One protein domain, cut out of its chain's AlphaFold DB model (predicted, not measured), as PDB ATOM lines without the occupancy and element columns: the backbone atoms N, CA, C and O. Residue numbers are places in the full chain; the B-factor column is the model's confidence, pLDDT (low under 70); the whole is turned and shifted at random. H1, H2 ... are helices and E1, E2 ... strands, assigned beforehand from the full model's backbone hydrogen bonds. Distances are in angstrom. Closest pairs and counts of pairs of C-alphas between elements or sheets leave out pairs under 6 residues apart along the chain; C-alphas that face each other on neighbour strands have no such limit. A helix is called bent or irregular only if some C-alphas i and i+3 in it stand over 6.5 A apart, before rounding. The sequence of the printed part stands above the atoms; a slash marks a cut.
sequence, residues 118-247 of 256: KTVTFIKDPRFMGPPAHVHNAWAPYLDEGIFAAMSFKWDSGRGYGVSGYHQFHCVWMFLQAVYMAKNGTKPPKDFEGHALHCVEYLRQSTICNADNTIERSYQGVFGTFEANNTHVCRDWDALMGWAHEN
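What this domain is: This is residues 118 to 247 of the 256 residues of an uncharacterized protein of Exophiala spinifera (UniProt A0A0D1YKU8). Helix H3 makes the core, with H4 crossing it steeply on one side and the irregular H1 alongside it on the other. A small ribbon of two strands, E1 and E2, sits away from this core, and H5 follows it, running toward the short helix H2. Two long loops, residues 150 to 163 and 211 to 230, reach to the two ends of the longest axis. The printed part has 130 residues, with five named helices and two named strands in the order E1 H1 H2 H3 H4 E2 H5; the sheet, E1 - E2, is antiparallel, and the class is mostly helix. The whole is only just compact, close to loose, with a radius of gyration of the C-alphas of 16.7 A and spans of 52 by 40 by 27 A.

How they stand to each other: E1, residues 118 to 121, and E2, residues 231 to 235, are antiparallel neighbours, with 142 degrees between their directions. N 118 and O 234 are 2.8 A apart and N 232 and O 120 are 2.8 A apart, within hydrogen-bond range. A tight link of one residue joins E2 to H5, residues 237 to 246. H5 is near H3, residues 164 to 183, and touches no helix. H5 is close but not clearly touching to H2, residues 146 to 149; the closest C-alphas are those of Ala 149 and Ala 244, 6.4 A apart. H3 is the hub and touches three helices. It touches H4, residues 192 to 210, at a steep tilt of 46 degrees, opposite ways; the closest C-alphas are those of Cys 171 and Cys 199, 5.3 A apart. It touches H1, residues 132 to 143, at a shallow tilt of 8 degrees, opposite ways; the closest C-alphas are those of Pro 132 and Gln 177, 6.2 A apart. It touches H2 with residues 164 to 170 alone; the closest C-alphas are those of Phe 148 and His 167, 5.2 A apart. H1 and H2 meet only through their link. Among the pairs that are apart are H1 and H4, and H3 and E2. In H3, H4 and H5 every O i to N i+4 pair is within hydrogen-bond range; in H1 4 of 8 are, and H2 is too short for such a pair.

Where its parts are: E1 begins at C-alpha 118, (17.607, -5.342, -36.807), and E2 measures 13.0 A from first to last C-alpha. H3 measures 29.0 A and begins at C-alpha 164, (30.804, 7.493, -36.621). H4 measures 26.2 A. H5 measures 14.5 A and ends at C-alpha 246, (21.593, 10.925, -23.695). H1 measures 12.6 A and is irregular: C-alphas 134 and 137 are 7.5 A apart.

The domain as a whole: The two C-alphas farthest apart are those of Ser 157 and Gln 220, 52.5 A. The printed part has no cut. The links H2 to H3, 14 residues, and H4 to E2, 20 residues, are long. The mean pLDDT of the printed part is 85.9; residues 144 to 149, 220 to 225 and 227 are under 70.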
ATOM      1  N   LYS A 118      18.942  -5.203 -36.235       94.25
ATOM      2  CA  LYS A 118      17.607  -5.342 -36.807       94.25
ATOM      3  C   LYS A 118      17.682  -5.692 -38.282       94.25
ATOM      4  O   LYS A 118      18.584  -5.280 -39.006       94.25
ATOM      5  N   THR A 119      16.713  -6.488 -38.705       94.44
ATOM      6  CA  THR A 119      16.533  -6.848 -40.105       94.44
ATOM      7  C   THR A 119      15.843  -5.685 -40.812       94.44
ATOM      8  O   THR A 119      14.751  -5.290 -40.407       94.44
ATOM      9  N   VAL A 120      16.479  -5.124 -41.838       91.75
ATOM     10  CA  VAL A 120      15.973  -3.974 -42.596       91.75
ATOM     11  C   VAL A 120      15.859  -4.361 -44.058       91.75
ATOM     12  O   VAL A 120      16.832  -4.793 -44.667       91.75
ATOM     13  N   THR A 121      14.678  -4.185 -44.640       90.06
ATOM     14  CA  THR A 121      14.513  -4.291 -46.090       90.06
ATOM     15  C   THR A 121      14.769  -2.933 -46.712       90.06
ATOM     16  O   THR A 121      14.093  -1.960 -46.377       90.06
ATOM     17  N   PHE A 122      15.729  -2.865 -47.629       88.44
ATOM     18  CA  PHE A 122      15.996  -1.639 -48.366       88.44
ATOM     19  C   PHE A 122      14.884  -1.427 -49.391       88.44
ATOM     20  O   PHE A 122      14.684  -2.217 -50.319       88.44
ATOM     21  N   ILE A 123      14.116  -0.360 -49.177       84.50
ATOM     22  CA  ILE A 123      13.012   0.055 -50.037       84.50
ATOM     23  C   ILE A 123      13.223   1.493 -50.484       84.50
ATOM     24  O   ILE A 123      13.849   2.300 -49.799       84.50
ATOM     25  N   LYS A 124      12.647   1.826 -51.639       83.50
ATOM     26  CA  LYS A 124      12.608   3.204 -52.111       83.50
ATOM     27  C   LYS A 124      11.873   4.088 -51.125       83.50
ATOM     28  O   LYS A 124      10.679   3.892 -50.922       83.50
ATOM     29  N   ASP A 125      12.553   5.120 -50.640       88.38
ATOM     30  CA  ASP A 125      11.917   6.204 -49.905       88.38
ATOM     31  C   ASP A 125      12.048   7.533 -50.667       88.38
ATOM     32  O   ASP A 125      13.078   8.210 -50.586       88.38
ATOM     33  N   PRO A 126      11.007   7.940 -51.419       88.25
ATOM     34  CA  PRO A 126      11.011   9.192 -52.168       88.25
ATOM     35  C   PRO A 126      11.199  10.438 -51.298       88.25
ATOM     36  O   PRO A 126      11.596  11.476 -51.822       88.25
ATOM     37  N   ARG A 127      10.943  10.362 -49.985       92.69
ATOM     38  CA  ARG A 127      11.086  11.512 -49.077       92.69
ATOM     39  C   ARG A 127      12.540  11.962 -48.941       92.69
ATOM     40  O   ARG A 127      12.786  13.141 -48.723       92.69
ATOM     41  N   PHE A 128      13.491  11.045 -49.126       92.06
ATOM     42  CA  PHE A 128      14.928  11.330 -49.077       92.06
ATOM     43  C   PHE A 128      15.521  11.656 -50.456       92.06
ATOM     44  O   PHE A 128      16.709  11.960 -50.555       92.06
ATOM     45  N   MET A 129      14.715  11.617 -51.522       89.81
ATOM     46  CA  MET A 129      15.172  11.756 -52.904       89.81
ATOM     47  C   MET A 129      14.663  13.047 -53.540       89.81
ATOM     48  O   MET A 129      13.466  13.228 -53.745       89.81
ATOM     49  N   GLY A 130      15.571  13.942 -53.918       91.19
ATOM     50  CA  GLY A 130      15.182  15.194 -54.558       91.19
ATOM     51  C   GLY A 130      16.134  16.342 -54.251       91.19
ATOM     52  O   GLY A 130      17.152  16.131 -53.588       91.19
ATOM     53  N   PRO A 131      15.817  17.552 -54.743       92.94
ATOM     54  CA  PRO A 131      16.575  18.751 -54.423       92.94
ATOM     55  C   PRO A 131      16.667  18.940 -52.903       92.94
ATOM     56  O   PRO A 131      15.651  18.733 -52.233       92.94
ATOM     57  N   PRO A 132      17.814  19.389 -52.353       91.94
ATOM     58  CA  PRO A 132      17.996  19.543 -50.908       91.94
ATOM     59  C   PRO A 132      16.861  20.313 -50.224       91.94
ATOM     60  O   PRO A 132      16.349  19.865 -49.207       91.94
ATOM     61  N   ALA A 133      16.378  21.397 -50.840       90.81
ATOM     62  CA  ALA A 133      15.267  22.197 -50.319       90.81
ATOM     63  C   ALA A 133      13.942  21.421 -50.170       90.81
ATOM     64  O   ALA A 133      13.143  21.738 -49.298       90.81
ATOM     65  N   HIS A 134      13.697  20.412 -51.011       93.62
ATOM     66  CA  HIS A 134      12.482  19.595 -50.958       93.62
ATOM     67  C   HIS A 134      12.590  18.476 -49.919       93.62
ATOM     68  O   HIS A 134      11.618  18.161 -49.239       93.62
ATOM     69  N   VAL A 135      13.768  17.860 -49.806       94.25
ATOM     70  CA  VAL A 135      13.949  16.674 -48.958       94.25
ATOM     71  C   VAL A 135      14.412  17.003 -47.546       94.25
ATOM     72  O   VAL A 135      14.353  16.127 -46.692       94.25
ATOM     73  N   HIS A 136      14.853  18.235 -47.275       91.00
ATOM     74  CA  HIS A 136      15.473  18.616 -46.006       91.00
ATOM     75  C   HIS A 136      14.688  18.138 -44.779       91.00
ATOM     76  O   HIS A 136      15.288  17.540 -43.902       91.00
ATOM     77  N   ASN A 137      13.358  18.259 -44.762       91.75
ATOM     78  CA  ASN A 137      12.533  17.817 -43.629       91.75
ATOM     79  C   ASN A 137      12.643  16.314 -43.316       91.75
ATOM     80  O   ASN A 137      12.459  15.915 -42.172       91.75
ATOM     81  N   ALA A 138      12.916  15.468 -44.315       92.06
ATOM     82  CA  ALA A 138      13.139  14.039 -44.095       92.06
ATOM     83  C   ALA A 138      14.536  13.759 -43.520       92.06
ATOM     84  O   ALA A 138      14.704  12.823 -42.746       92.06
ATOM     85  N   TRP A 139      15.526  14.578 -43.886       90.88
ATOM     86  CA  TRP A 139      16.914  14.450 -43.440       90.88
ATOM     87  C   TRP A 139      17.178  15.141 -42.095       90.88
ATOM     88  O   TRP A 139      17.988  14.653 -41.316       90.88
ATOM     89  N   ALA A 140      16.480  16.240 -41.813       87.44
ATOM     90  CA  ALA A 140      16.631  17.104 -40.644       87.44
ATOM     91  C   ALA A 140      16.677  16.339 -39.310       87.44
ATOM     92  O   ALA A 140      17.641  16.531 -38.575       87.44
ATOM     93  N   PRO A 141      15.780  15.374 -39.016       84.62
ATOM     94  CA  PRO A 141      15.838  14.614 -37.760       84.62
ATOM     95  C   PRO A 141      17.140  13.829 -37.530       84.62
ATOM     96  O   PRO A 141      17.425  13.426 -36.411       84.62
ATOM     97  N   TYR A 142      17.918  13.585 -38.584       84.12
ATOM     98  CA  TYR A 142      19.197  12.877 -38.531       84.12
ATOM     99  C   TYR A 142      20.406  13.824 -38.600       84.12
ATOM    100  O   TYR A 142      21.539  13.391 -38.396       84.12
ATOM    101  N   LEU A 143      20.178  15.092 -38.959       79.44
ATOM    102  CA  LEU A 143      21.215  16.098 -39.210       79.44
ATOM    103  C   LEU A 143      21.231  17.221 -38.164       79.44
ATOM    104  O   LEU A 143      22.306  17.743 -37.876       79.44
ATOM    105  N   ASP A 144      20.068  17.589 -37.622       65.69
ATOM    106  CA  ASP A 144      19.873  18.770 -36.767       65.69
ATOM    107  C   ASP A 144      20.261  18.521 -35.296       65.69
ATOM    108  O   ASP A 144      20.334  19.452 -34.495       65.69
ATOM    109  N   GLU A 145      20.621  17.284 -34.956       56.69
ATOM    110  CA  GLU A 145      21.296  16.910 -33.710       56.69
ATOM    111  C   GLU A 145      22.789  17.296 -33.805       56.69
ATOM    112  O   GLU A 145      23.670  16.480 -34.097       56.69
ATOM    113  N   GLY A 146      23.041  18.599 -33.648       50.28
ATOM    114  CA  GLY A 146      24.316  19.253 -33.328       50.28
ATOM    115  C   GLY A 146      25.608  18.508 -33.687       50.28
ATOM    116  O   GLY A 146      26.145  17.745 -32.888       50.28
ATOM    117  N   ILE A 147      26.173  18.822 -34.859       55.34
ATOM    118  CA  ILE A 147      27.586  18.583 -35.209       55.34
ATOM    119  C   ILE A 147      27.996  17.107 -35.020       55.34
ATOM    120  O   ILE A 147      28.730  16.751 -34.104       55.34
ATOM    121  N   PHE A 148      27.551  16.235 -35.931       62.72
ATOM    122  CA  PHE A 148      27.945  14.814 -35.982       62.72
ATOM    123  C   PHE A 148      27.563  13.991 -34.739       62.72
ATOM    124  O   PHE A 148      28.260  13.016 -34.426       62.72
ATOM    125  N   ALA A 149      26.495  14.392 -34.037       65.00
ATOM    126  CA  ALA A 149      26.223  13.965 -32.670       65.00
ATOM    127  C   ALA A 149      27.460  14.162 -31.794       65.00
ATOM    128  O   ALA A 149      28.092  13.201 -31.345       65.00
ATOM    129  N   ALA A 150      27.845  15.426 -31.621       76.50
ATOM    130  CA  ALA A 150      28.892  15.788 -30.687       76.50
ATOM    131  C   ALA A 150      28.474  15.307 -29.293       76.50
ATOM    132  O   ALA A 150      27.472  15.752 -28.742       76.50
ATOM    133  N   MET A 151      29.241  14.384 -28.735       80.38
ATOM    134  CA  MET A 151      29.060  13.839 -27.398       80.38
ATOM    135  C   MET A 151      30.185  14.307 -26.494       80.38
ATOM    136  O   MET A 151      31.296  14.579 -26.958       80.38
ATOM    137  N   SER A 152      29.938  14.307 -25.194       81.00
ATOM    138  CA  SER A 152      31.010  14.320 -24.205       81.00
ATOM    139  C   SER A 152      30.835  13.221 -23.193       81.00
ATOM    140  O   SER A 152      29.777  12.620 -23.025       81.00
ATOM    141  N   PHE A 153      31.932  12.958 -22.503       80.06
ATOM    142  CA  PHE A 153      31.970  11.947 -21.483       80.06
ATOM    143  C   PHE A 153      32.434  12.554 -20.172       80.06
ATOM    144  O   PHE A 153      33.384  13.335 -20.134       80.06
ATOM    145  N   LYS A 154      31.802  12.139 -19.071       79.56
ATOM    146  CA  LYS A 154      32.134  12.632 -17.727       79.56
ATOM    147  C   LYS A 154      33.616  12.436 -17.372       79.56
ATOM    148  O   LYS A 154      34.170  13.228 -16.622       79.56
ATOM    149  N   TRP A 155      34.244  11.379 -17.888       78.44
ATOM    150  CA  TRP A 155      35.646  11.044 -17.612       78.44
ATOM    151  C   TRP A 155      36.666  11.808 -18.470       78.44
ATOM    152  O   TRP A 155      37.849  11.764 -18.150       78.44
ATOM    153  N   ASP A 156      36.239  12.507 -19.523       77.50
ATOM    154  CA  ASP A 156      37.094  13.371 -20.356       77.50
ATOM    155  C   ASP A 156      36.338  14.682 -20.638       77.50
ATOM    156  O   ASP A 156      36.012  15.046 -21.772       77.50
ATOM    157  N   SER A 157      35.958  15.348 -19.542       70.44
ATOM    158  CA  SER A 157      35.168  16.578 -19.557       70.44
ATOM    159  C   SER A 157      35.880  17.683 -20.338       70.44
ATOM    160  O   SER A 157      37.068  17.928 -20.125       70.44
ATOM    161  N   GLY A 158      35.143  18.384 -21.202       71.44
ATOM    162  CA  GLY A 158      35.678  19.468 -22.036       71.44
ATOM    163  C   GLY A 158      36.165  19.027 -23.420       71.44
ATOM    164  O   GLY A 158      36.632  19.868 -24.187       71.44
ATOM    165  N   ARG A 159      36.040  17.740 -23.775       77.25
ATOM    166  CA  ARG A 159      36.252  17.253 -25.147       77.25
ATOM    167  C   ARG A 159      34.941  16.821 -25.797       77.25
ATOM    168  O   ARG A 159      34.144  16.121 -25.178       77.25
ATOM    169  N   GLY A 160      34.776  17.206 -27.061       80.06
ATOM    170  CA  GLY A 160      33.724  16.704 -27.941       80.06
ATOM    171  C   GLY A 160      34.187  15.481 -28.738       80.06
ATOM    172  O   GLY A 160      35.336  15.411 -29.186       80.06
ATOM    173  N   TYR A 161      33.281  14.532 -28.943       84.75
ATOM    174  CA  TYR A 161      33.475  13.324 -29.746       84.75
ATOM    175  C   TYR A 161      32.356  13.206 -30.769       84.75
ATOM    176  O   TYR A 161      31.217  13.483 -30.442       84.75
ATOM    177  N   GLY A 162      32.655  12.754 -31.985       84.94
ATOM    178  CA  GLY A 162      31.626  12.484 -32.992       84.94
ATOM    179  C   GLY A 162      31.218  11.015 -33.018       84.94
ATOM    180  O   GLY A 162      32.061  10.122 -32.856       84.94
ATOM    181  N   VAL A 163      29.943  10.751 -33.293       86.06
ATOM    182  CA  VAL A 163      29.456   9.395 -33.561       86.06
ATOM    183  C   VAL A 163      29.717   9.038 -35.025       86.06
ATOM    184  O   VAL A 163      29.245   9.703 -35.944       86.06
ATOM    185  N   SER A 164      30.434   7.936 -35.264       89.94
ATOM    186  CA  SER A 164      30.804   7.493 -36.621       89.94
ATOM    187  C   SER A 164      29.595   7.319 -37.556       89.94
ATOM    188  O   SER A 164      29.639   7.752 -38.703       89.94
ATOM    189  N   GLY A 165      28.488   6.746 -37.065       89.06
ATOM    190  CA  GLY A 165      27.260   6.580 -37.854       89.06
ATOM    191  C   GLY A 165      26.669   7.911 -38.333       89.06
ATOM    192  O   GLY A 165      26.347   8.046 -39.512       89.06
ATOM    193  N   TYR A 166      26.616   8.920 -37.462       88.44
ATOM    194  CA  TYR A 166      26.179  10.272 -37.825       88.44
ATOM    195  C   TYR A 166      27.119  10.935 -38.823       88.44
ATOM    196  O   TYR A 166      26.663  11.549 -39.784       88.44
ATOM    197  N   HIS A 167      28.431  10.789 -38.634       89.81
ATOM    198  CA  HIS A 167      29.404  11.334 -39.572       89.81
ATOM    199  C   HIS A 167      29.247  10.719 -40.969       89.81
ATOM    200  O   HIS A 167      29.258  11.445 -41.964       89.81
ATOM    201  N   GLN A 168      29.005   9.406 -41.053       92.25
ATOM    202  CA  GLN A 168      28.690   8.733 -42.316       92.25
ATOM    203  C   GLN A 168      27.399   9.295 -42.933       92.25
ATOM    204  O   GLN A 168      27.394   9.655 -44.108       92.25
ATOM    205  N   PHE A 169      26.326   9.448 -42.155       91.75
ATOM    206  CA  PHE A 169      25.057   9.978 -42.666       91.75
ATOM    207  C   PHE A 169      25.163  11.440 -43.141       91.75
ATOM    208  O   PHE A 169      24.680  11.781 -44.223       91.75
ATOM    209  N   HIS A 170      25.884  12.290 -42.400       90.62
ATOM    210  CA  HIS A 170      26.210  13.659 -42.812       90.62
ATOM    211  C   HIS A 170      26.957  13.689 -44.150       90.62
ATOM    212  O   HIS A 170      26.632  14.488 -45.030       90.62
ATOM    213  N   CYS A 171      27.941  12.801 -44.329       92.62
ATOM    214  CA  CYS A 171      28.673  12.692 -45.587       92.62
ATOM    215  C   CYS A 171      27.716  12.390 -46.753       92.62
ATOM    216  O   CYS A 171      27.818  13.025 -47.801       92.62
ATOM    217  N   VAL A 172      26.747  11.483 -46.572       94.31
ATOM    218  CA  VAL A 172      25.730  11.183 -47.601       94.31
ATOM    219  C   VAL A 172      24.884  12.421 -47.936       94.31
ATOM    220  O   VAL A 172      24.663  12.705 -49.116       94.31
ATOM    221  N   TRP A 173      24.468  13.202 -46.935       92.94
ATOM    222  CA  TRP A 173      23.762  14.471 -47.161       92.94
ATOM    223  C   TRP A 173      24.599  15.469 -47.974       92.94
ATOM    224  O   TRP A 173      24.102  16.092 -48.916       92.94
ATOM    225  N   MET A 174      25.891  15.589 -47.665       90.88
ATOM    226  CA  MET A 174      26.817  16.445 -48.412       90.88
ATOM    227  C   MET A 174      26.978  15.995 -49.870       90.88
ATOM    228  O   MET A 174      26.996  16.841 -50.767       90.88
ATOM    229  N   PHE A 175      27.007  14.685 -50.142       92.25
ATOM    230  CA  PHE A 175      27.001  14.168 -51.518       92.25
ATOM    231  C   PHE A 175      25.737  14.542 -52.277       92.25
ATOM    232  O   PHE A 175      25.825  14.968 -53.431       92.25
ATOM    233  N   LEU A 176      24.569  14.431 -51.640       93.00
ATOM    234  CA  LEU A 176      23.316  14.859 -52.254       93.00
ATOM    235  C   LEU A 176      23.387  16.342 -52.648       93.00
ATOM    236  O   LEU A 176      23.055  16.696 -53.781       93.00
ATOM    237  N   GLN A 177      23.873  17.202 -51.750       91.38
ATOM    238  CA  GLN A 177      24.062  18.619 -52.055       91.38
ATOM    239  C   GLN A 177      25.033  18.836 -53.224       91.38
ATOM    240  O   GLN A 177      24.705  19.585 -54.145       91.38
ATOM    241  N   ALA A 178      26.173  18.140 -53.238       92.31
ATOM    242  CA  ALA A 178      27.164  18.231 -54.312       92.31
ATOM    243  C   ALA A 178      26.571  17.865 -55.685       92.31
ATOM    244  O   ALA A 178      26.770  18.595 -56.659       92.31
ATOM    245  N   VAL A 179      25.787  16.781 -55.758       93.44
ATOM    246  CA  VAL A 179      25.104  16.347 -56.991       93.44
ATOM    247  C   VAL A 179      24.175  17.442 -57.520       93.44
ATOM    248  O   VAL A 179      24.175  17.728 -58.719       93.44
ATOM    249  N   TYR A 180      23.401  18.089 -56.645       94.12
ATOM    250  CA  TYR A 180      22.473  19.143 -57.064       94.12
ATOM    251  C   TYR A 180      23.161  20.470 -57.389       94.12
ATOM    252  O   TYR A 180      22.726  21.152 -58.319       94.12
ATOM    253  N   MET A 181      24.248  20.821 -56.697       92.25
ATOM    254  CA  MET A 181      25.077  21.971 -57.071       92.25
ATOM    255  C   MET A 181      25.651  21.782 -58.478       92.25
ATOM    256  O   MET A 181      25.487  22.662 -59.323       92.25
ATOM    257  N   ALA A 182      26.226  20.608 -58.761       92.56
ATOM    258  CA  ALA A 182      26.760  20.273 -60.080       92.56
ATOM    259  C   ALA A 182      25.671  20.298 -61.163       92.56
ATOM    260  O   ALA A 182      25.843  20.943 -62.197       92.56
ATOM    261  N   LYS A 183      24.517  19.669 -60.902       94.50
ATOM    262  CA  LYS A 183      23.366  19.658 -61.821       94.50
ATOM    263  C   LYS A 183      22.890  21.068 -62.188       94.50
ATOM    264  O   LYS A 183      22.503  21.297 -63.330       94.50
ATOM    265  N   ASN A 184      22.910  21.993 -61.233       94.50
ATOM    266  CA  ASN A 184      22.425  23.360 -61.423       94.50
ATOM    267  C   ASN A 184      23.526  24.341 -61.867       94.50
ATOM    268  O   ASN A 184      23.263  25.540 -61.944       94.50
ATOM    269  N   GLY A 185      24.761  23.878 -62.097       93.56
ATOM    270  CA  GLY A 185      25.900  24.756 -62.396       93.56
ATOM    271  C   GLY A 185      26.242  25.728 -61.258       93.56
ATOM    272  O   GLY A 185      26.834  26.779 -61.490       93.56
ATOM    273  N   THR A 186      25.840  25.411 -60.024       92.69
ATOM    274  CA  THR A 186      26.108  26.242 -58.848       92.69
ATOM    275  C   THR A 186      27.531  26.000 -58.371       92.69
ATOM    276  O   THR A 186      27.911  24.866 -58.077       92.69
ATOM    277  N   LYS A 187      28.322  27.072 -58.265       90.12
ATOM    278  CA  LYS A 187      29.669  26.982 -57.702       90.12
ATOM    279  C   LYS A 187      29.568  26.694 -56.197       90.12
ATOM    280  O   LYS A 187      28.898  27.457 -55.498       90.12
ATOM    281  N   PRO A 188      30.219  25.635 -55.692       88.81
ATOM    282  CA  PRO A 188      30.161  25.325 -54.275       88.81
ATOM    283  C   PRO A 188      30.931  26.373 -53.445       88.81
ATOM    284  O   PRO A 188      31.801  27.073 -53.984       88.81
ATOM    285  N   PRO A 189      30.632  26.499 -52.139       89.06
ATOM    286  CA  PRO A 189      31.379  27.366 -51.233       89.06
ATOM    287  C   PRO A 189      32.879  27.057 -51.223       89.06
ATOM    288  O   PRO A 189      33.312  25.945 -51.538       89.06
ATOM    289  N   LYS A 190      33.678  28.042 -50.797       83.69
ATOM    290  CA  LYS A 190      35.099  27.830 -50.506       83.69
ATOM    291  C   LYS A 190      35.218  26.696 -49.472       83.69
ATOM    292  O   LYS A 190      34.421  26.639 -48.546       83.69
ATOM    293  N   ASP A 191      36.159  25.780 -49.690       87.75
ATOM    294  CA  ASP A 191      36.438  24.582 -48.872       87.75
ATOM    295  C   ASP A 191      35.477  23.389 -49.038       87.75
ATOM    296  O   ASP A 191      35.803  22.283 -48.604       87.75
ATOM    297  N   PHE A 192      34.351  23.544 -49.743       89.38
ATOM    298  CA  PHE A 192      33.407  22.442 -49.965       89.38
ATOM    299  C   PHE A 192      34.025  21.273 -50.743       89.38
ATOM    300  O   PHE A 192      33.752  20.122 -50.431       89.38
ATOM    301  N   GLU A 193      34.868  21.548 -51.741       87.88
ATOM    302  CA  GLU A 193      35.512  20.501 -52.546       87.88
ATOM    303  C   GLU A 193      36.428  19.615 -51.696       87.88
ATOM    304  O   GLU A 193      36.287  18.393 -51.693       87.88
ATOM    305  N   GLY A 194      37.321  20.230 -50.913       90.75
ATOM    306  CA  GLY A 194      38.182  19.501 -49.981       90.75
ATOM    307  C   GLY A 194      37.371  18.743 -48.930       90.75
ATOM    308  O   GLY A 194      37.752  17.637 -48.539       90.75
ATOM    309  N   HIS A 195      36.227  19.300 -48.517       91.00
ATOM    310  CA  HIS A 195      35.302  18.625 -47.617       91.00
ATOM    311  C   HIS A 195      34.692  17.371 -48.272       91.00
ATOM    312  O   HIS A 195      34.821  16.259 -47.765       91.00
ATOM    313  N   ALA A 196      34.109  17.523 -49.459       90.69
ATOM    314  CA  ALA A 196      33.483  16.435 -50.202       90.69
ATOM    315  C   ALA A 196      34.465  15.293 -50.509       90.69
ATOM    316  O   ALA A 196      34.108  14.123 -50.366       90.69
ATOM    317  N   LEU A 197      35.712  15.605 -50.878       92.19
ATOM    318  CA  LEU A 197      36.727  14.590 -51.173       92.19
ATOM    319  C   LEU A 197      37.106  13.759 -49.944       92.19
ATOM    320  O   LEU A 197      37.250  12.540 -50.057       92.19
ATOM    321  N   HIS A 198      37.215  14.369 -48.760       94.06
ATOM    322  CA  HIS A 198      37.438  13.573 -47.556       94.06
ATOM    323  C   HIS A 198      36.194  12.760 -47.179       94.06
ATOM    324  O   HIS A 198      36.347  11.650 -46.674       94.06
ATOM    325  N   CYS A 199      34.978  13.262 -47.449       94.12
ATOM    326  CA  CYS A 199      33.751  12.493 -47.235       94.12
ATOM    327  C   CYS A 199      33.742  11.236 -48.110       94.12
ATOM    328  O   CYS A 199      33.350  10.175 -47.623       94.12
ATOM    329  N   VAL A 200      34.207  11.324 -49.370       95.44
ATOM    330  CA  VAL A 200      34.337  10.150 -50.261       95.44
ATOM    331  C   VAL A 200      35.217   9.107 -49.581       95.44
ATOM    332  O   VAL A 200      34.837   7.943 -49.464       95.44
ATOM    333  N   GLU A 201      36.397   9.525 -49.126       96.69
ATOM    334  CA  GLU A 201      37.379   8.617 -48.544       96.69
ATOM    335  C   GLU A 201      36.898   8.024 -47.213       96.69
ATOM    336  O   GLU A 201      37.048   6.824 -46.972       96.69
ATOM    337  N   TYR A 202      36.252   8.836 -46.378       95.31
ATOM    338  CA  TYR A 202      35.672   8.388 -45.118       95.31
ATOM    339  C   TYR A 202      34.546   7.368 -45.332       95.31
ATOM    340  O   TYR A 202      34.530   6.327 -44.667       95.31
ATOM    341  N   LEU A 203      33.639   7.612 -46.286       96.44
ATOM    342  CA  LEU A 203      32.586   6.657 -46.640       96.44
ATOM    343  C   LEU A 203      33.171   5.376 -47.232       96.44
ATOM    344  O   LEU A 203      32.779   4.294 -46.808       96.44
ATOM    345  N   ARG A 204      34.165   5.467 -48.124       96.81
ATOM    346  CA  ARG A 204      34.845   4.289 -48.690       96.81
ATOM    347  C   ARG A 204      35.449   3.412 -47.592       96.81
ATOM    348  O   ARG A 204      35.234   2.199 -47.587       96.81
ATOM    349  N   GLN A 205      36.193   4.007 -46.657       96.94
ATOM    350  CA  GLN A 205      36.769   3.276 -45.526       96.94
ATOM    351  C   GLN A 205      35.683   2.691 -44.613       96.94
ATOM    352  O   GLN A 205      35.803   1.545 -44.182       96.94
ATOM    353  N   SER A 206      34.606   3.438 -44.359       95.50
ATOM    354  CA  SER A 206      33.491   2.989 -43.516       95.50
ATOM    355  C   SER A 206      32.722   1.821 -44.137       95.50
ATOM    356  O   SER A 206      32.401   0.863 -43.436       95.50
ATOM    357  N   THR A 207      32.480   1.842 -45.449       95.69
ATOM    358  CA  THR A 207      31.855   0.732 -46.182       95.69
ATOM    359  C   THR A 207      32.713  -0.527 -46.110       95.69
ATOM    360  O   THR A 207      32.198  -1.595 -45.790       95.69
ATOM    361  N   ILE A 208      34.028  -0.406 -46.329       95.44
ATOM    362  CA  ILE A 208      34.959  -1.540 -46.201       95.44
ATOM    363  C   ILE A 208      34.991  -2.064 -44.760       95.44
ATOM    364  O   ILE A 208      35.020  -3.271 -44.556       95.44
ATOM    365  N   CYS A 209      34.963  -1.174 -43.764       92.38
ATOM    366  CA  CYS A 209      34.947  -1.538 -42.348       92.38
ATOM    367  C   CYS A 209      33.670  -2.296 -41.952       92.38
ATOM    368  O   CYS A 209      33.738  -3.276 -41.215       92.38
ATOM    369  N   ASN A 210      32.507  -1.857 -42.445       92.31
ATOM    370  CA  ASN A 210      31.239  -2.528 -42.168       92.31
ATOM    371  C   ASN A 210      31.107  -3.862 -42.915       92.31
ATOM    372  O   ASN A 210      30.450  -4.754 -42.384       92.31
ATOM    373  N   ALA A 211      31.728  -3.991 -44.096       93.19
ATOM    374  CA  ALA A 211      31.786  -5.217 -44.894       93.19
ATOM    375  C   ALA A 211      30.434  -5.952 -44.973       93.19
ATOM    376  O   ALA A 211      30.354  -7.140 -44.659       93.19
ATOM    377  N   ASP A 212      29.372  -5.233 -45.356       92.25
ATOM    378  CA  ASP A 212      28.037  -5.821 -45.490       92.25
ATOM    379  C   ASP A 212      28.084  -6.983 -46.491       92.25
ATOM    380  O   ASP A 212      28.352  -6.801 -47.679       92.25
ATOM    381  N   ASN A 213      27.880  -8.194 -45.977       90.69
ATOM    382  CA  ASN A 213      27.978  -9.443 -46.720       90.69
ATOM    383  C   ASN A 213      26.610  -9.955 -47.194       90.69
ATOM    384  O   ASN A 213      26.487 -11.122 -47.574       90.69
ATOM    385  N   THR A 214      25.582  -9.105 -47.152       89.38
ATOM    386  CA  THR A 214      24.254  -9.415 -47.680       89.38
ATOM    387  C   THR A 214      24.344  -9.721 -49.176       89.38
ATOM    388  O   THR A 214      24.852  -8.929 -49.964       89.38
ATOM    389  N   ILE A 215      23.839 -10.888 -49.585       88.62
ATOM    390  CA  ILE A 215      23.759 -11.259 -51.002       88.62
ATOM    391  C   ILE A 215      22.477 -10.666 -51.581       88.62
ATOM    392  O   ILE A 215      21.375 -11.138 -51.293       88.62
ATOM    393  N   GLU A 216      22.631  -9.655 -52.428       87.12
ATOM    394  CA  GLU A 216      21.515  -8.987 -53.083       87.12
ATOM    395  C   GLU A 216      20.995  -9.790 -54.281       87.12
ATOM    396  O   GLU A 216      21.733 -10.204 -55.180       87.12
ATOM    397  N   ARG A 217      19.683 -10.019 -54.305       83.81
ATOM    398  CA  ARG A 217      18.990 -10.604 -55.451       83.81
ATOM    399  C   ARG A 217      18.764  -9.538 -56.510       83.81
ATOM    400  O   ARG A 217      18.527  -8.371 -56.203       83.81
ATOM    401  N   SER A 218      18.769  -9.988 -57.761       80.88
ATOM    402  CA  SER A 218      18.384  -9.152 -58.886       80.88
ATOM    403  C   SER A 218      16.870  -8.930 -58.896       80.88
ATOM    404  O   SER A 218      16.117  -9.895 -59.043       80.88
ATOM    405  N   TYR A 219      16.428  -7.677 -58.857       71.00
ATOM    406  CA  TYR A 219      15.041  -7.279 -59.085       71.00
ATOM    407  C   TYR A 219      14.962  -6.282 -60.244       71.00
ATOM    408  O   TYR A 219      15.769  -5.364 -60.357       71.00
ATOM    409  N   GLN A 220      13.969  -6.442 -61.122       62.59
ATOM    410  CA  GLN A 220      13.627  -5.384 -62.073       62.59
ATOM    411  C   GLN A 220      12.888  -4.279 -61.311       62.59
ATOM    412  O   GLN A 220      11.846  -4.531 -60.706       62.59
ATOM    413  N   GLY A 221      13.436  -3.064 -61.304       60.16
ATOM    414  CA  GLY A 221      12.915  -1.966 -60.494       60.16
ATOM    415  C   GLY A 221      13.585  -0.625 -60.794       60.16
ATOM    416  O   GLY A 221      14.432  -0.517 -61.671       60.16
ATOM    417  N   VAL A 222      13.161   0.415 -60.070       55.62
ATOM    418  CA  VAL A 222      13.429   1.834 -60.393       55.62
ATOM    419  C   VAL A 222      14.857   2.294 -60.062       55.62
ATOM    420  O   VAL A 222      15.252   3.376 -60.480       55.62
ATOM    421  N   PHE A 223      15.615   1.509 -59.300       58.12
ATOM    422  CA  PHE A 223      16.942   1.898 -58.813       58.12
ATOM    423  C   PHE A 223      18.076   1.259 -59.601       58.12
ATOM    424  O   PHE A 223      18.958   1.954 -60.082       58.12
ATOM    425  N   GLY A 224      17.953  -0.029 -59.886       64.50
ATOM    426  CA  GLY A 224      18.921  -0.793 -60.644       64.50
ATOM    427  C   GLY A 224      18.731  -2.262 -60.325       64.50
ATOM    428  O   GLY A 224      17.790  -2.640 -59.622       64.50
ATOM    429  N   THR A 225      19.597  -3.108 -60.867       68.25
ATOM    430  CA  THR A 225      19.391  -4.556 -60.831       68.25
ATOM    431  C   THR A 225      19.447  -5.128 -59.410       68.25
ATOM    432  O   THR A 225      18.695  -6.051 -59.140       68.25
ATOM    433  N   PHE A 226      20.247  -4.583 -58.486       75.06
ATOM    434  CA  PHE A 226      20.498  -5.193 -57.163       75.06
ATOM    435  C   PHE A 226      19.987  -4.380 -55.961       75.06
ATOM    436  O   PHE A 226      20.174  -4.766 -54.819       75.06
ATOM    437  N   GLU A 227      19.282  -3.278 -56.194       69.12
ATOM    438  CA  GLU A 227      19.290  -2.154 -55.241       69.12
ATOM    439  C   GLU A 227      18.055  -2.049 -54.333       69.12
ATOM    440  O   GLU A 227      17.979  -1.177 -53.470       69.12
ATOM    441  N   ALA A 228      17.042  -2.889 -54.536       71.75
ATOM    442  CA  ALA A 228      15.792  -2.801 -53.789       71.75
ATOM    443  C   ALA A 228      15.266  -4.181 -53.423       71.75
ATOM    444  O   ALA A 228      15.513  -5.158 -54.125       71.75
ATOM    445  N   ASN A 229      14.466  -4.234 -52.358       80.62
ATOM    446  CA  ASN A 229      13.786  -5.446 -51.903       80.62
ATOM    447  C   ASN A 229      14.751  -6.564 -51.455       80.62
ATOM    448  O   ASN A 229      14.408  -7.750 -51.468       80.62
ATOM    449  N   ASN A 230      15.954  -6.161 -51.046       84.00
ATOM    450  CA  ASN A 230      16.924  -6.986 -50.346       84.00
ATOM    451  C   ASN A 230      16.899  -6.654 -48.856       84.00
ATOM    452  O   ASN A 230      16.588  -5.534 -48.444       84.00
ATOM    453  N   THR A 231      17.170  -7.669 -48.050       89.88
ATOM    454  CA  THR A 231      17.078  -7.597 -46.600       89.88
ATOM    455  C   THR A 231      18.471  -7.687 -46.002       89.88
ATOM    456  O   THR A 231      19.173  -8.665 -46.240       89.88
ATOM    457  N   HIS A 232      18.825  -6.695 -45.195       92.19
ATOM    458  CA  HIS A 232      20.120  -6.537 -44.545       92.19
ATOM    459  C   HIS A 232      19.968  -6.708 -43.032       92.19
ATOM    460  O   HIS A 232      18.910  -6.427 -42.463       92.19
ATOM    461  N   VAL A 233      21.031  -7.144 -42.355       91.81
ATOM    462  CA  VAL A 233      21.090  -7.179 -40.885       91.81
ATOM    463  C   VAL A 233      21.916  -5.989 -40.411       91.81
ATOM    464  O   VAL A 233      23.143  -6.041 -40.353       91.81
ATOM    465  N   CYS A 234      21.234  -4.897 -40.081       92.44
ATOM    466  CA  CYS A 234      21.851  -3.620 -39.737       92.44
ATOM    467  C   CYS A 234      21.980  -3.453 -38.220       92.44
ATOM    468  O   CYS A 234      21.189  -4.006 -37.456       92.44
ATOM    469  N   ARG A 235      22.940  -2.639 -37.766       92.56
ATOM    470  CA  ARG A 235      22.909  -2.107 -36.393       92.56
ATOM    471  C   ARG A 235      21.696  -1.190 -36.242       92.56
ATOM    472  O   ARG A 235      21.350  -0.474 -37.182       92.56
ATOM    473  N   ASP A 236      21.054  -1.228 -35.083       92.06
ATOM    474  CA  ASP A 236      19.874  -0.416 -34.830       92.06
ATOM    475  C   ASP A 236      20.246   1.066 -34.724       92.06
ATOM    476  O   ASP A 236      20.846   1.515 -33.747       92.06
ATOM    477  N   TRP A 237      19.889   1.809 -35.770       90.69
ATOM    478  CA  TRP A 237      20.096   3.244 -35.848       90.69
ATOM    479  C   TRP A 237      19.383   3.986 -34.716       90.69
ATOM    480  O   TRP A 237      19.988   4.843 -34.090       90.69
ATOM    481  N   ASP A 238      18.146   3.622 -34.382       90.31
ATOM    482  CA  ASP A 238      17.359   4.356 -33.385       90.31
ATOM    483  C   ASP A 238      17.945   4.170 -31.979       90.31
ATOM    484  O   ASP A 238      17.965   5.102 -31.177       90.31
ATOM    485  N   ALA A 239      18.513   2.991 -31.705       91.00
ATOM    486  CA  ALA A 239      19.249   2.736 -30.472       91.00
ATOM    487  C   ALA A 239      20.542   3.570 -30.391       91.00
ATOM    488  O   ALA A 239      20.862   4.099 -29.326       91.00
ATOM    489  N   LEU A 240      21.262   3.722 -31.511       88.06
ATOM    490  CA  LEU A 240      22.426   4.609 -31.598       88.06
ATOM    491  C   LEU A 240      22.035   6.068 -31.343       88.06
ATOM    492  O   LEU A 240      22.716   6.748 -30.578       88.06
ATOM    493  N   MET A 241      20.951   6.529 -31.971       85.62
ATOM    494  CA  MET A 241      20.427   7.887 -31.807       85.62
ATOM    495  C   MET A 241      20.045   8.142 -30.352       85.62
ATOM    496  O   MET A 241      20.562   9.075 -29.750       85.62
ATOM    497  N   GLY A 242      19.224   7.270 -29.758       87.00
ATOM    498  CA  GLY A 242      18.792   7.411 -28.366       87.00
ATOM    499  C   GLY A 242      19.972   7.493 -27.398       87.00
ATOM    500  O   GLY A 242      20.037   8.404 -26.578       87.00
ATOM    501  N   TRP A 243      20.965   6.615 -27.563       88.12
ATOM    502  CA  TRP A 243      22.181   6.673 -26.752       88.12
ATOM    503  C   TRP A 243      22.983   7.964 -26.971       88.12
ATOM    504  O   TRP A 243      23.470   8.550 -26.006       88.12
ATOM    505  N   ALA A 244      23.128   8.428 -28.214       84.44
ATOM    506  CA  ALA A 244      23.852   9.662 -28.504       84.44
ATOM    507  C   ALA A 244      23.164  10.890 -27.882       84.44
ATOM    508  O   ALA A 244      23.848  11.730 -27.300       84.44
ATOM    509  N   HIS A 245      21.826  10.955 -27.927       81.62
ATOM    510  CA  HIS A 245      21.038  12.046 -27.336       81.62
ATOM    511  C   HIS A 245      21.221  12.129 -25.813       81.62
ATOM    512  O   HIS A 245      21.305  13.213 -25.242       81.62
ATOM    513  N   GLU A 246      21.335  10.983 -25.140       83.31
ATOM    514  CA  GLU A 246      21.593  10.925 -23.695       83.31
ATOM    515  C   GLU A 246      23.011  11.387 -23.310       83.31
ATOM    516  O   GLU A 246      23.273  11.651 -22.136       83.31
ATOM    517  N   ASN A 247      23.928  11.487 -24.279       83.44
ATOM    518  CA  ASN A 247      25.338  11.831 -24.073       83.44
ATOM    519  C   ASN A 247      25.757  13.097 -24.844       83.44
ATOM    520  O   ASN A 247      26.947  13.292 -25.107       83.44
TER     521      ASN A 247